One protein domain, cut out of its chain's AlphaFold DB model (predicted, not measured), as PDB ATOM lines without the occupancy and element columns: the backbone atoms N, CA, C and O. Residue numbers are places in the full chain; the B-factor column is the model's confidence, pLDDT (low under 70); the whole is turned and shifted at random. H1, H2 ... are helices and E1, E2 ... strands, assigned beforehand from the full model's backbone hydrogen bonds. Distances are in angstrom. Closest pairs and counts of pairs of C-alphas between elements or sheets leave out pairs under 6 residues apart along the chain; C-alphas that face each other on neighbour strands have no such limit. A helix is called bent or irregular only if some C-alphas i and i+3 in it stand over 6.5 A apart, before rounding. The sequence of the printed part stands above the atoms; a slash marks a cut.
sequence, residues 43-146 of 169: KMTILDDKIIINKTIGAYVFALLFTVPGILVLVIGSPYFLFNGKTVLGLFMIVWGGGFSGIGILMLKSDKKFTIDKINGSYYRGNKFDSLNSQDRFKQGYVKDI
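Overview. This is residues 43 to 146 of the 169 residues of an uncharacterized protein of Vibrio mimicus (UniProt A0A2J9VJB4). A long hairpin of two helices, H1 and H2, sticks out from one end of a small five-stranded sheet, like a handle on a small head. The helices make most of the length and neither covers a face of the sheet; a long loop, residues 126 to 139, joins E4 to E5 at one edge of the head. The printed part has 104 residues, with two named helices and five named strands in the order E1 E2 H1 H2 E3 E4 E5. The sheet runs E1 E2 E3 E4 E5, all antiparallel, and the class is mixed, helices and strands. The whole is extended, with a radius of gyration of the C-alphas of 20.5 A, and a rod spanning 64 by 27 by 17 A.

Along the chain. E1, residues 43 to 46, begins with C-alpha 43 at (22.794, 39.657, -6.582) and is 9.9 A long. E2, residues 50 to 55, is 16.4 A long. H1, residues 57 to 83, is 37.9 A long and ends with C-alpha 83 at (67.927, 32.872, -7.689). H2, residues 87 to 109, is 32.0 A long. E3, residues 114 to 117, is 10.0 A long, and E4, residues 122 to 125, is 10.7 A long. E5, residues 140 to 142, is 7.3 A long and ends with C-alpha 142 at (17.751, 60.866, -6.319).

Arrangement. The edge strand E1 and E2 form a hairpin, with N 45 and O 52 within hydrogen-bond range at 2.8 A. H1 has a kink of 26 degrees near residue 74; it is neither bent nor irregular, but only just: C-alphas 75 and 78 are 6.5 A apart. H1 and H2 form a helical hairpin: they touch, the closest C-alphas being those of Gly 70 and Gly 97 at 4.1 A, and run opposite ways at a shallow tilt of 22 degrees. Every O i to N i+4 pair is within hydrogen-bond range in H2, and 19 of 23 are in H1. Neither helix is on the sheet. E2 and E3 are antiparallel neighbours at 173 degrees, with N 53 and O 114 at 2.8 A. E3, E4 and E5 form a meander, each strand the antiparallel neighbour of the one before; N 115 and O 124 are 2.8 A apart, and N 123 and O 141 are 2.8 A apart. E5 is the other edge strand.

Size, cuts and confidence. The two C-alphas farthest apart, those of Gly 85 and Lys 144, are 64.4 A apart. The printed part has no cut. The link from E4 to E5 is long, with 14 residues, and the other links are tight. The mean pLDDT of the printed part is 91.3; residue 134 is under 70.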
ATOM      1  N   LYS A  43      24.109  39.943  -7.152       88.88
ATOM      2  CA  LYS A  43      22.794  39.657  -6.582       88.88
ATOM      3  C   LYS A  43      22.132  40.951  -6.141       88.88
ATOM      4  O   LYS A  43      22.795  41.860  -5.657       88.88
ATOM      5  N   MET A  44      20.813  40.976  -6.278       92.00
ATOM      6  CA  MET A  44      19.938  41.998  -5.732       92.00
ATOM      7  C   MET A  44      19.290  41.447  -4.460       92.00
ATOM      8  O   MET A  44      18.743  40.342  -4.473       92.00
ATOM      9  N   THR A  45      19.360  42.211  -3.380       92.50
ATOM     10  CA  THR A  45      18.677  41.959  -2.112       92.50
ATOM     11  C   THR A  45      17.685  43.088  -1.888       92.50
ATOM     12  O   THR A  45      18.069  44.257  -1.894       92.50
ATOM     13  N   ILE A  46      16.420  42.739  -1.683       93.38
ATOM     14  CA  ILE A  46      15.354  43.695  -1.387       93.38
ATOM     15  C   ILE A  46      15.083  43.626   0.112       93.38
ATOM     16  O   ILE A  46      14.828  42.552   0.648       93.38
ATOM     17  N   LEU A  47      15.176  44.774   0.765       92.12
ATOM     18  CA  LEU A  47      14.801  45.011   2.152       92.12
ATOM     19  C   LEU A  47      13.657  46.034   2.162       92.12
ATOM     20  O   LEU A  47      13.368  46.670   1.136       92.12
ATOM     21  N   ASP A  48      13.003  46.199   3.306       91.81
ATOM     22  CA  ASP A  48      11.873  47.124   3.438       91.81
ATOM     23  C   ASP A  48      12.299  48.568   3.150       91.81
ATOM     24  O   ASP A  48      11.642  49.265   2.380       91.81
ATOM     25  N   ASP A  49      13.464  48.965   3.665       93.25
ATOM     26  CA  ASP A  49      14.044  50.307   3.574       93.25
ATOM     27  C   ASP A  49      14.951  50.519   2.351       93.25
ATOM     28  O   ASP A  49      15.177  51.655   1.933       93.25
ATOM     29  N   LYS A  50      15.495  49.450   1.756       93.62
ATOM     30  CA  LYS A  50      16.508  49.569   0.694       93.62
ATOM     31  C   LYS A  50      16.562  48.398  -0.274       93.62
ATOM     32  O   LYS A  50      16.184  47.273   0.031       93.62
ATOM     33  N   ILE A  51      17.116  48.655  -1.449       93.56
ATOM     34  CA  ILE A  51      17.494  47.647  -2.438       93.56
ATOM     35  C   ILE A  51      19.010  47.689  -2.576       93.56
ATOM     36  O   ILE A  51      19.580  48.752  -2.795       93.56
ATOM     37  N   ILE A  52      19.671  46.542  -2.459       93.56
ATOM     38  CA  ILE A  52      21.130  46.437  -2.531       93.56
ATOM     39  C   ILE A  52      21.507  45.491  -3.662       93.56
ATOM     40  O   ILE A  52      21.117  44.329  -3.648       93.56
ATOM     41  N   ILE A  53      22.332  45.962  -4.588       92.25
ATOM     42  CA  ILE A  53      22.989  45.152  -5.609       92.25
ATOM     43  C   ILE A  53      24.463  45.020  -5.231       92.25
ATOM     44  O   ILE A  53      25.166  46.018  -5.056       92.25
ATOM     45  N   ASN A  54      24.945  43.795  -5.061       92.25
ATOM     46  CA  ASN A  54      26.343  43.531  -4.730       92.25
ATOM     47  C   ASN A  54      26.861  42.243  -5.371       92.25
ATOM     48  O   ASN A  54      26.096  41.420  -5.870       92.25
ATOM     49  N   LYS A  55      28.184  42.065  -5.344       90.56
ATOM     50  CA  LYS A  55      28.834  40.850  -5.836       90.56
ATOM     51  C   LYS A  55      28.365  39.609  -5.085       90.56
ATOM     52  O   LYS A  55      28.149  39.628  -3.869       90.56
ATOM     53  N   THR A  56      28.236  38.507  -5.813       90.94
ATOM     54  CA  THR A  56      28.016  37.189  -5.216       90.94
ATOM     55  C   THR A  56      29.311  36.624  -4.643       90.94
ATOM     56  O   THR A  56      30.408  37.016  -5.033       90.94
ATOM     57  N   ILE A  57      29.186  35.639  -3.748       90.19
ATOM     58  CA  ILE A  57      30.340  34.866  -3.261       90.19
ATOM     59  C   ILE A  57      31.059  34.195  -4.442       90.19
ATOM     60  O   ILE A  57      32.281  34.201  -4.486       90.19
ATOM     61  N   GLY A  58      30.310  33.704  -5.439       89.88
ATOM     62  CA  GLY A  58      30.877  33.122  -6.658       89.88
ATOM     63  C   GLY A  58      31.786  34.090  -7.419       89.88
ATOM     64  O   GLY A  58      32.872  33.697  -7.823       89.88
ATOM     65  N   ALA A  59      31.406  35.368  -7.530       90.38
ATOM     66  CA  ALA A  59      32.260  36.388  -8.143       90.38
ATOM     67  C   ALA A  59      33.558  36.629  -7.357       90.38
ATOM     68  O   ALA A  59      34.618  36.772  -7.963       90.38
ATOM     69  N   TYR A  60      33.496  36.638  -6.020       92.44
ATOM     70  CA  TYR A  60      34.698  36.752  -5.186       92.44
ATOM     71  C   TYR A  60      35.615  35.540  -5.339       92.44
ATOM     72  O   TYR A  60      36.813  35.713  -5.537       92.44
ATOM     73  N   VAL A  61      35.062  34.326  -5.290       93.81
ATOM     74  CA  VAL A  61      35.829  33.083  -5.464       93.81
ATOM     75  C   VAL A  61      36.482  33.042  -6.842       93.81
ATOM     76  O   VAL A  61      37.671  32.754  -6.939       93.81
ATOM     77  N   PHE A  62      35.738  33.393  -7.892       91.56
ATOM     78  CA  PHE A  62      36.270  33.455  -9.249       91.56
ATOM     79  C   PHE A  62      37.435  34.441  -9.343       91.56
ATOM     80  O   PHE A  62      38.502  34.076  -9.819       91.56
ATOM     81  N   ALA A  63      37.295  35.658  -8.816       92.88
ATOM     82  CA  ALA A  63      38.382  36.634  -8.848       92.88
ATOM     83  C   ALA A  63      39.602  36.203  -8.002       92.88
ATOM     84  O   ALA A  63      40.752  36.420  -8.400       92.88
ATOM     85  N   LEU A  64      39.377  35.545  -6.859       95.19
ATOM     86  CA  LEU A  64      40.448  34.994  -6.022       95.19
ATOM     87  C   LEU A  64      41.196  33.842  -6.701       95.19
ATOM     88  O   LEU A  64      42.407  33.737  -6.515       95.19
ATOM     89  N   LEU A  65      40.518  33.037  -7.524       94.94
ATOM     90  CA  LEU A  65      41.137  31.955  -8.295       94.94
ATOM     91  C   LEU A  65      42.218  32.469  -9.256       94.94
ATOM     92  O   LEU A  65      43.208  31.781  -9.469       94.94
ATOM     93  N   PHE A  66      42.070  33.680  -9.796       94.00
ATOM     94  CA  PHE A  66      43.115  34.327 -10.599       94.00
ATOM     95  C   PHE A  66      44.146  35.045  -9.722       94.00
ATOM     96  O   PHE A  66      45.351  34.963  -9.962       94.00
ATOM     97  N   THR A  67      43.674  35.727  -8.676       96.31
ATOM     98  CA  THR A  67      44.517  36.584  -7.833       96.31
ATOM     99  C   THR A  67      45.547  35.784  -7.034       96.31
ATOM    100  O   THR A  67      46.730  36.117  -7.053       96.31
ATOM    101  N   VAL A  68      45.116  34.734  -6.328       97.00
ATOM    102  CA  VAL A  68      45.964  34.013  -5.365       97.00
ATOM    103  C   VAL A  68      47.118  33.278  -6.054       97.00
ATOM    104  O   VAL A  68      48.263  33.516  -5.666       97.00
ATOM    105  N   PRO A  69      46.896  32.455  -7.101       96.31
ATOM    106  CA  PRO A  69      47.995  31.813  -7.815       96.31
ATOM    107  C   PRO A  69      48.918  32.831  -8.488       96.31
ATOM    108  O   PRO A  69      50.133  32.661  -8.442       96.31
ATOM    109  N   GLY A  70      48.368  33.915  -9.050       96.12
ATOM    110  CA  GLY A  70      49.165  34.982  -9.658       96.12
ATOM    111  C   GLY A  70      50.137  35.621  -8.663       96.12
ATOM    112  O   GLY A  70      51.328  35.730  -8.945       96.12
ATOM    113  N   ILE A  71      49.656  35.967  -7.463       97.06
ATOM    114  CA  ILE A  71      50.504  36.516  -6.393       97.06
ATOM    115  C   ILE A  71      51.526  35.480  -5.909       97.06
ATOM    116  O   ILE A  71      52.689  35.829  -5.723       97.06
ATOM    117  N   LEU A  72      51.142  34.210  -5.739       96.75
ATOM    118  CA  LEU A  72      52.078  33.150  -5.337       96.75
ATOM    119  C   LEU A  72      53.211  32.969  -6.353       96.75
ATOM    120  O   LEU A  72      54.377  32.857  -5.971       96.75
ATOM    121  N   VAL A  73      52.889  32.994  -7.647       95.88
ATOM    122  CA  VAL A  73      53.888  32.945  -8.718       95.88
ATOM    123  C   VAL A  73      54.802  34.167  -8.657       95.88
ATOM    124  O   VAL A  73      56.009  34.008  -8.803       95.88
ATOM    125  N   LEU A  74      54.282  35.364  -8.384       96.38
ATOM    126  CA  LEU A  74      55.109  36.568  -8.271       96.38
ATOM    127  C   LEU A  74      56.030  36.560  -7.048       96.38
ATOM    128  O   LEU A  74      57.201  36.903  -7.182       96.38
ATOM    129  N   VAL A  75      55.516  36.183  -5.879       96.31
ATOM    130  CA  VAL A  75      56.225  36.316  -4.596       96.31
ATOM    131  C   VAL A  75      57.148  35.133  -4.315       96.31
ATOM    132  O   VAL A  75      58.192  35.313  -3.699       96.31
ATOM    133  N   ILE A  76      56.785  33.927  -4.756       95.50
ATOM    134  CA  ILE A  76      57.528  32.697  -4.446       95.50
ATOM    135  C   ILE A  76      58.163  32.116  -5.706       95.50
ATOM    136  O   ILE A  76      59.363  31.847  -5.726       95.50
ATOM    137  N   GLY A  77      57.371  31.940  -6.766       93.88
ATOM    138  CA  GLY A  77      57.840  31.308  -8.001       93.88
ATOM    139  C   GLY A  77      58.947  32.116  -8.674       93.88
ATOM    140  O   GLY A  77      60.054  31.617  -8.875       93.88
ATOM    141  N   SER A  78      58.672  33.382  -8.980       94.62
ATOM    142  CA  SER A  78      59.591  34.225  -9.734       94.62
ATOM    143  C   SER A  78      60.942  34.398  -9.034       94.62
ATOM    144  O   SER A  78      61.955  34.140  -9.690       94.62
ATOM    145  N   PRO A  79      61.023  34.680  -7.714       95.31
ATOM    146  CA  PRO A  79      62.311  34.813  -7.048       95.31
ATOM    147  C   PRO A  79      63.047  33.476  -6.984       95.31
ATOM    148  O   PRO A  79      64.248  33.439  -7.233       95.31
ATOM    149  N   TYR A  80      62.342  32.361  -6.749       95.75
ATOM    150  CA  TYR A  80      62.953  31.031  -6.759       95.75
ATOM    151  C   TYR A  80      63.662  30.739  -8.090       95.75
ATOM    152  O   TYR A  80      64.818  30.317  -8.095       95.75
ATOM    153  N   PHE A  81      63.019  30.996  -9.230       94.69
ATOM    154  CA  PHE A  81      63.640  30.739 -10.534       94.69
ATOM    155  C   PHE A  81      64.764  31.721 -10.871       94.69
ATOM    156  O   PHE A  81      65.767  31.304 -11.453       94.69
ATOM    157  N   LEU A  82      64.639  32.987 -10.467       94.88
ATOM    158  CA  LEU A  82      65.699  33.981 -10.644       94.88
ATOM    159  C   LEU A  82      66.949  33.630  -9.822       94.88
ATOM    160  O   LEU A  82      68.051  33.637 -10.368       94.88
ATOM    161  N   PHE A  83      66.796  33.242  -8.551       95.31
ATOM    162  CA  PHE A  83      67.927  32.872  -7.689       95.31
ATOM    163  C   PHE A  83      68.623  31.576  -8.116       95.31
ATOM    164  O   PHE A  83      69.819  31.424  -7.895       95.31
ATOM    165  N   ASN A  84      67.909  30.664  -8.779       94.81
ATOM    166  CA  ASN A  84      68.482  29.437  -9.340       94.81
ATOM    167  C   ASN A  84      69.059  29.623 -10.762       94.81
ATOM    168  O   ASN A  84      69.260  28.643 -11.480       94.81
ATOM    169  N   GLY A  85      69.274  30.867 -11.210       92.88
ATOM    170  CA  GLY A  85      69.883  31.176 -12.510       92.88
ATOM    171  C   GLY A  85      68.983  30.916 -13.724       92.88
ATOM    172  O   GLY A  85      69.426  31.040 -14.865       92.88
ATOM    173  N   LYS A  86      67.702  30.584 -13.519       95.69
ATOM    174  CA  LYS A  86      66.721  30.352 -14.590       95.69
ATOM    175  C   LYS A  86      66.028  31.661 -14.973       95.69
ATOM    176  O   LYS A  86      64.804  31.778 -14.889       95.69
ATOM    177  N   THR A  87      66.811  32.642 -15.419       94.56
ATOM    178  CA  THR A  87      66.353  34.025 -15.644       94.56
ATOM    179  C   THR A  87      65.159  34.126 -16.593       94.56
ATOM    180  O   THR A  87      64.184  34.802 -16.276       94.56
ATOM    181  N   VAL A  88      65.181  33.405 -17.720       96.19
ATOM    182  CA  VAL A  88      64.078  33.421 -18.703       96.19
ATOM    183  C   VAL A  88      62.769  32.925 -18.083       96.19
ATOM    184  O   VAL A  88      61.721  33.540 -18.269       96.19
ATOM    185  N   LEU A  89      62.825  31.844 -17.300       94.94
ATOM    186  CA  LEU A  89      61.650  31.276 -16.643       94.94
ATOM    187  C   LEU A  89      61.138  32.180 -15.511       94.94
ATOM    188  O   LEU A  89      59.930  32.342 -15.357       94.94
ATOM    189  N   GLY A  90      62.045  32.815 -14.761       95.69
ATOM    190  CA  GLY A  90      61.692  33.816 -13.752       95.69
ATOM    191  C   GLY A  90      60.967  35.023 -14.354       95.69
ATOM    192  O   GLY A  90      59.906  35.406 -13.868       95.69
ATOM    193  N   LEU A  91      61.475  35.571 -15.463       95.81
ATOM    194  CA  LEU A  91      60.828  36.672 -16.189       95.81
ATOM    195  C   LEU A  91      59.468  36.263 -16.771       95.81
ATOM    196  O   LEU A  91      58.499  37.013 -16.654       95.81
ATOM    197  N   PHE A  92      59.369  35.060 -17.340       96.06
ATOM    198  CA  PHE A  92      58.098  34.501 -17.804       96.06
ATOM    199  C   PHE A  92      57.059  34.448 -16.673       96.06
ATOM    200  O   PHE A  92      55.916  34.873 -16.852       96.06
ATOM    201  N   MET A  93      57.464  33.993 -15.484       96.00
ATOM    202  CA  MET A  93      56.603  33.971 -14.300       96.00
ATOM    203  C   MET A  93      56.189  35.365 -13.828       96.00
ATOM    204  O   MET A  93      55.061  35.521 -13.369       96.00
ATOM    205  N   ILE A  94      57.045  36.379 -13.970       97.06
ATOM    206  CA  ILE A  94      56.678  37.767 -13.653       97.06
ATOM    207  C   ILE A  94      55.568  38.256 -14.580       97.06
ATOM    208  O   ILE A  94      54.567  38.790 -14.105       97.06
ATOM    209  N   VAL A  95      55.712  38.047 -15.890       97.25
ATOM    210  CA  VAL A  95      54.717  38.501 -16.873       97.25
ATOM    211  C   VAL A  95      53.373  37.813 -16.635       97.25
ATOM    212  O   VAL A  95      52.347  38.481 -16.501       97.25
ATOM    213  N   TRP A  96      53.370  36.485 -16.519       95.12
ATOM    214  CA  TRP A  96      52.131  35.733 -16.329       95.12
ATOM    215  C   TRP A  96      51.536  35.915 -14.935       95.12
ATOM    216  O   TRP A  96      50.340  36.176 -14.816       95.12
ATOM    217  N   GLY A  97      52.349  35.850 -13.880       96.38
ATOM    218  CA  GLY A  97      51.903  36.112 -12.512       96.38
ATOM    219  C   GLY A  97      51.343  37.527 -12.359       96.38
ATOM    220  O   GLY A  97      50.298  37.712 -11.733       96.38
ATOM    221  N   GLY A  98      51.973  38.511 -13.007       97.12
ATOM    222  CA  GLY A  98      51.505  39.894 -13.104       97.12
ATOM    223  C   GLY A  98      50.172  40.013 -13.834       97.12
ATOM    224  O   GLY A  98      49.254  40.648 -13.321       97.12
ATOM    225  N   GLY A  99      50.024  39.346 -14.980       97.00
ATOM    226  CA  GLY A  99      48.764  39.313 -15.725       97.00
ATOM    227  C   GLY A  99      47.614  38.704 -14.918       97.00
ATOM    228  O   GLY A  99      46.569  39.333 -14.756       97.00
ATOM    229  N   PHE A 100      47.816  37.510 -14.357       95.44
ATOM    230  CA  PHE A 100      46.797  36.807 -13.568       95.44
ATOM    231  C   PHE A 100      46.413  37.572 -12.297       95.44
ATOM    232  O   PHE A 100      45.226  37.772 -12.030       95.44
ATOM    233  N   SER A 101      47.403  38.048 -11.534       96.62
ATOM    234  CA  SER A 101      47.141  38.845 -10.330       96.62
ATOM    235  C   SER A 101      46.485  40.182 -10.666       96.62
ATOM    236  O   SER A 101      45.514  40.560 -10.014       96.62
ATOM    237  N   GLY A 102      46.944  40.866 -11.717       96.38
ATOM    238  CA  GLY A 102      46.382  42.127 -12.188       96.38
ATOM    239  C   GLY A 102      44.913  41.993 -12.579       96.38
ATOM    240  O   GLY A 102      44.074  42.726 -12.054       96.38
ATOM    241  N   ILE A 103      44.579  41.020 -13.432       94.38
ATOM    242  CA  ILE A 103      43.190  40.745 -13.836       94.38
ATOM    243  C   ILE A 103      42.338  40.383 -12.615       94.38
ATOM    244  O   ILE A 103      41.253  40.942 -12.441       94.38
ATOM    245  N   GLY A 104      42.829  39.508 -11.736       94.06
ATOM    246  CA  GLY A 104      42.110  39.117 -10.525       94.06
ATOM    247  C   GLY A 104      41.823  40.298  -9.586       94.06
ATOM    248  O   GLY A 104      40.693  40.476  -9.127       94.06
ATOM    249  N   ILE A 105      42.804  41.179  -9.371       95.12
ATOM    250  CA  ILE A 105      42.644  42.396  -8.561       95.12
ATOM    251  C   ILE A 105      41.656  43.364  -9.219       95.12
ATOM    252  O   ILE A 105      40.802  43.930  -8.529       95.12
ATOM    253  N   LEU A 106      41.726  43.548 -10.540       93.50
ATOM    254  CA  LEU A 106      40.758  44.366 -11.275       93.50
ATOM    255  C   LEU A 106      39.339  43.812 -11.119       93.50
ATOM    256  O   LEU A 106      38.425  44.577 -10.817       93.50
ATOM    257  N   MET A 107      39.162  42.493 -11.215       90.62
ATOM    258  CA  MET A 107      37.880  41.827 -10.967       90.62
ATOM    259  C   MET A 107      37.406  41.956  -9.518       90.62
ATOM    260  O   MET A 107      36.202  41.986  -9.279       90.62
ATOM    261  N   LEU A 108      38.299  42.043  -8.529       90.50
ATOM    262  CA  LEU A 108      37.916  42.291  -7.135       90.50
ATOM    263  C   LEU A 108      37.480  43.744  -6.915       90.50
ATOM    264  O   LEU A 108      36.519  43.984  -6.178       90.50
ATOM    265  N   LYS A 109      38.133  44.696  -7.589       89.12
ATOM    266  CA  LYS A 109      37.869  46.139  -7.459       89.12
ATOM    267  C   LYS A 109      36.749  46.660  -8.365       89.12
ATOM    268  O   LYS A 109      36.207  47.728  -8.073       89.12
ATOM    269  N   SER A 110      36.404  45.941  -9.433       78.44
ATOM    270  CA  SER A 110      35.249  46.244 -10.288       78.44
ATOM    271  C   SER A 110      33.944  46.153  -9.488       78.44
ATOM    272  O   SER A 110      33.945  45.643  -8.376       78.44
ATOM    273  N   ASP A 111      32.830  46.662 -10.006       75.69
ATOM    274  CA  ASP A 111      31.487  46.515  -9.419       75.69
ATOM    275  C   ASP A 111      31.372  46.807  -7.918       75.69
ATOM    276  O   ASP A 111      31.321  45.931  -7.047       75.69
ATOM    277  N   LYS A 112      31.278  48.098  -7.614       80.25
ATOM    278  CA  LYS A 112      30.943  48.564  -6.272       80.25
ATOM    279  C   LYS A 112      29.472  48.278  -5.969       80.25
ATOM    280  O   LYS A 112      28.620  48.397  -6.845       80.25
ATOM    281  N   LYS A 113      29.192  47.987  -4.695       89.69
ATOM    282  CA  LYS A 113      27.835  47.883  -4.142       89.69
ATOM    283  C   LYS A 113      26.984  49.062  -4.615       89.69
ATOM    284  O   LYS A 113      27.385  50.205  -4.425       89.69
ATOM    285  N   PHE A 114      25.828  48.793  -5.196       92.31
ATOM    286  CA  PHE A 114      24.848  49.805  -5.566       92.31
ATOM    287  C   PHE A 114      23.651  49.691  -4.629       92.31
ATOM    288  O   PHE A 114      23.167  48.590  -4.378       92.31
ATOM    289  N   THR A 115      23.214  50.808  -4.060       94.50
ATOM    290  CA  THR A 115      22.119  50.839  -3.089       94.50
ATOM    291  C   THR A 115      21.086  51.858  -3.526       94.50
ATOM    292  O   THR A 115      21.451  52.979  -3.867       94.50
ATOM    293  N   ILE A 116      19.814  51.472  -3.482       94.31
ATOM    294  CA  ILE A 116      18.664  52.367  -3.585       94.31
ATOM    295  C   ILE A 116      18.038  52.434  -2.195       94.31
ATOM    296  O   ILE A 116      17.587  51.416  -1.671       94.31
ATOM    297  N   ASP A 117      18.043  53.612  -1.597       93.81
ATOM    298  CA  ASP A 117      17.385  53.922  -0.336       93.81
ATOM    299  C   ASP A 117      15.949  54.371  -0.626       93.81
ATOM    300  O   ASP A 117      15.720  55.393  -1.282       93.81
ATOM    301  N   LYS A 118      14.975  53.582  -0.168       91.69
ATOM    302  CA  LYS A 118      13.551  53.845  -0.399       91.69
ATOM    303  C   LYS A 118      13.005  54.918   0.539       91.69
ATOM    304  O   LYS A 118      12.027  55.562   0.184       91.69
ATOM    305  N   ILE A 119      13.623  55.106   1.706       92.00
ATOM    306  CA  ILE A 119      13.198  56.098   2.702       92.00
ATOM    307  C   ILE A 119      13.577  57.490   2.207       92.00
ATOM    308  O   ILE A 119      12.739  58.383   2.138       92.00
ATOM    309  N   ASN A 120      14.840  57.660   1.817       89.81
ATOM    310  CA  ASN A 120      15.362  58.951   1.369       89.81
ATOM    311  C   ASN A 120      15.134  59.211  -0.129       89.81
ATOM    312  O   ASN A 120      15.417  60.305  -0.619       89.81
ATOM    313  N   GLY A 121      14.674  58.201  -0.875       92.00
ATOM    314  CA  GLY A 121      14.499  58.283  -2.322       92.00
ATOM    315  C   GLY A 121      15.812  58.553  -3.057       92.00
ATOM    316  O   GLY A 121      15.813  59.280  -4.052       92.00
ATOM    317  N   SER A 122      16.933  58.015  -2.570       93.12
ATOM    318  CA  SER A 122      18.271  58.223  -3.133       93.12
ATOM    319  C   SER A 122      18.901  56.921  -3.619       93.12
ATOM    320  O   SER A 122      18.550  55.831  -3.174       93.12
ATOM    321  N   TYR A 123      19.840  57.016  -4.554       93.50
ATOM    322  CA  TYR A 123      20.681  55.902  -4.971       93.50
ATOM    323  C   TYR A 123      22.155  56.276  -4.833       93.50
ATOM    324  O   TYR A 123      22.525  57.439  -4.992       93.50
ATOM    325  N   TYR A 124      23.009  55.296  -4.544       93.31
ATOM    326  CA  TYR A 124      24.454  55.499  -4.480       93.31
ATOM    327  C   TYR A 124      25.256  54.217  -4.718       93.31
ATOM    328  O   TYR A 124      24.846  53.101  -4.388       93.31
ATOM    329  N   ARG A 125      26.460  54.394  -5.259       90.56
ATOM    330  CA  ARG A 125      27.466  53.363  -5.494       90.56
ATOM    331  C   ARG A 125      28.560  53.467  -4.430       90.56
ATOM    332  O   ARG A 125      29.359  54.398  -4.428       90.56
ATOM    333  N   GLY A 126      28.643  52.469  -3.558       86.81
ATOM    334  CA  GLY A 126      29.582  52.398  -2.443       86.81
ATOM    335  C   GLY A 126      28.870  52.130  -1.120       86.81
ATOM    336  O   GLY A 126      27.908  51.365  -1.060       86.81
ATOM    337  N   ASN A 127      29.379  52.741  -0.050       83.38
ATOM    338  CA  ASN A 127      28.919  52.466   1.311       83.38
ATOM    339  C   ASN A 127      27.804  53.404   1.786       83.38
ATOM    340  O   ASN A 127      26.969  52.964   2.570       83.38
ATOM    341  N   LYS A 128      27.789  54.664   1.331       86.94
ATOM    342  CA  LYS A 128      26.823  55.685   1.756       86.94
ATOM    343  C   LYS A 128      26.587  56.730   0.666       86.94
ATOM    344  O   LYS A 128      27.452  56.916  -0.189       86.94
ATOM    345  N   PHE A 129      25.446  57.408   0.751       87.12
ATOM    346  CA  PHE A 129      25.154  58.622  -0.006       87.12
ATOM    347  C   PHE A 129      25.979  59.785   0.556       87.12
ATOM    348  O   PHE A 129      26.026  59.983   1.773       87.12
ATOM    349  N   ASP A 130      26.637  60.535  -0.318       86.00
ATOM    350  CA  ASP A 130      27.378  61.742   0.034       86.00
ATOM    351  C   ASP A 130      26.567  62.973  -0.380       86.00
ATOM    352  O   ASP A 130      26.557  63.364  -1.546       86.00
ATOM    353  N   SER A 131      25.867  63.589   0.574       77.88
ATOM    354  CA  SER A 131      25.042  64.771   0.308       77.88
ATOM    355  C   SER A 131      25.861  65.990  -0.126       77.88
ATOM    356  O   SER A 131      25.350  66.816  -0.883       77.88
ATOM    357  N   LEU A 132      27.124  66.083   0.305       76.62
ATOM    358  CA  LEU A 132      28.011  67.210   0.010       76.62
ATOM    359  C   LEU A 132      28.562  67.142  -1.415       76.62
ATOM    360  O   LEU A 132      28.805  68.177  -2.030       76.62
ATOM    361  N   ASN A 133      28.719  65.933  -1.960       70.06
ATOM    362  CA  ASN A 133      29.275  65.697  -3.294       70.06
ATOM    363  C   ASN A 133      28.253  65.058  -4.255       70.06
ATOM    364  O   ASN A 133      28.572  64.210  -5.093       70.06
ATOM    365  N   SER A 134      26.982  65.447  -4.120       64.44
ATOM    366  CA  SER A 134      25.823  64.898  -4.849       64.44
ATOM    367  C   SER A 134      25.807  65.170  -6.361       64.44
ATOM    368  O   SER A 134      24.907  64.700  -7.056       64.44
ATOM    369  N   GLN A 135      26.812  65.874  -6.893       72.56
ATOM    370  CA  GLN A 135      26.896  66.201  -8.318       72.56
ATOM    371  C   GLN A 135      27.375  65.041  -9.202       72.56
ATOM    372  O   GLN A 135      27.103  65.045 -10.401       72.56
ATOM    373  N   ASP A 136      28.035  64.018  -8.645       82.12
ATOM    374  CA  ASP A 136      28.433  62.839  -9.424       82.12
ATOM    375  C   ASP A 136      27.238  61.896  -9.656       82.12
ATOM    376  O   ASP A 136      27.055  60.889  -8.964       82.12
ATOM    377  N   ARG A 137      26.434  62.230 -10.674       81.62
ATOM    378  CA  ARG A 137      25.221  61.498 -11.084       81.62
ATOM    379  C   ARG A 137      25.485  60.044 -11.484       81.62
ATOM    380  O   ARG A 137      24.577  59.216 -11.393       81.62
ATOM    381  N   PHE A 138      26.723  59.714 -11.869       80.44
ATOM    382  CA  PHE A 138      27.142  58.343 -12.180       80.44
ATOM    383  C   PHE A 138      27.344  57.492 -10.926       80.44
ATOM    384  O   PHE A 138      27.245  56.261 -10.983       80.44
ATOM    385  N   LYS A 139      27.643  58.122  -9.787       85.94
ATOM    386  CA  LYS A 139      27.828  57.422  -8.515       85.94
ATOM    387  C   LYS A 139      26.618  57.523  -7.611       85.94
ATOM    388  O   LYS A 139      26.402  56.577  -6.862       85.94
ATOM    389  N   GLN A 140      25.856  58.608  -7.650       92.06
ATOM    390  CA  GLN A 140      24.744  58.826  -6.731       92.06
ATOM    391  C   GLN A 140      23.741  59.862  -7.242       92.06
ATOM    392  O   GLN A 140      24.055  60.667  -8.109       92.06
ATOM    393  N   GLY A 141      22.535  59.858  -6.686       92.19
ATOM    394  CA  GLY A 141      21.493  60.819  -7.036       92.19
ATOM    395  C   GLY A 141      20.173  60.502  -6.350       92.19
ATOM    396  O   GLY A 141      20.120  59.669  -5.445       92.19
ATOM    397  N   TYR A 142      19.102  61.160  -6.786       91.50
ATOM    398  CA  TYR A 142      17.751  60.866  -6.319       91.50
ATOM    399  C   TYR A 142      17.008  59.986  -7.320       91.50
ATOM    400  O   TYR A 142      17.119  60.165  -8.529       91.50
ATOM    401  N   VAL A 143      16.217  59.049  -6.804       90.31
ATOM    402  CA  VAL A 143      15.407  58.117  -7.600       90.31
ATOM    403  C   VAL A 143      14.369  58.867  -8.431       90.31
ATOM    404  O   VAL A 143      14.134  58.502  -9.575       90.31
ATOM    405  N   LYS A 144      13.806  59.956  -7.895       88.94
ATOM    406  CA  LYS A 144      12.848  60.820  -8.608       88.94
ATOM    407  C   LYS A 144      13.419  61.457  -9.882       88.94
ATOM    408  O   LYS A 144      12.657  61.873 -10.741       88.94
ATOM    409  N   ASP A 145      14.743  61.552  -9.982       88.19
ATOM    410  CA  ASP A 145      15.410  62.138 -11.139       88.19
ATOM    411  C   ASP A 145      15.760  61.073 -12.201       88.19
ATOM    412  O   ASP A 145      16.367  61.392 -13.225       88.19
ATOM    413  N   ILE A 146      15.457  59.796 -11.941       85.31
ATOM    414  CA  ILE A 146      15.638  58.717 -12.911       85.31
ATOM    415  C   ILE A 146      14.494  58.813 -13.913       85.31
ATOM    416  O   ILE A 146      13.345  58.543 -13.581       85.31
TER     417      ILE A 146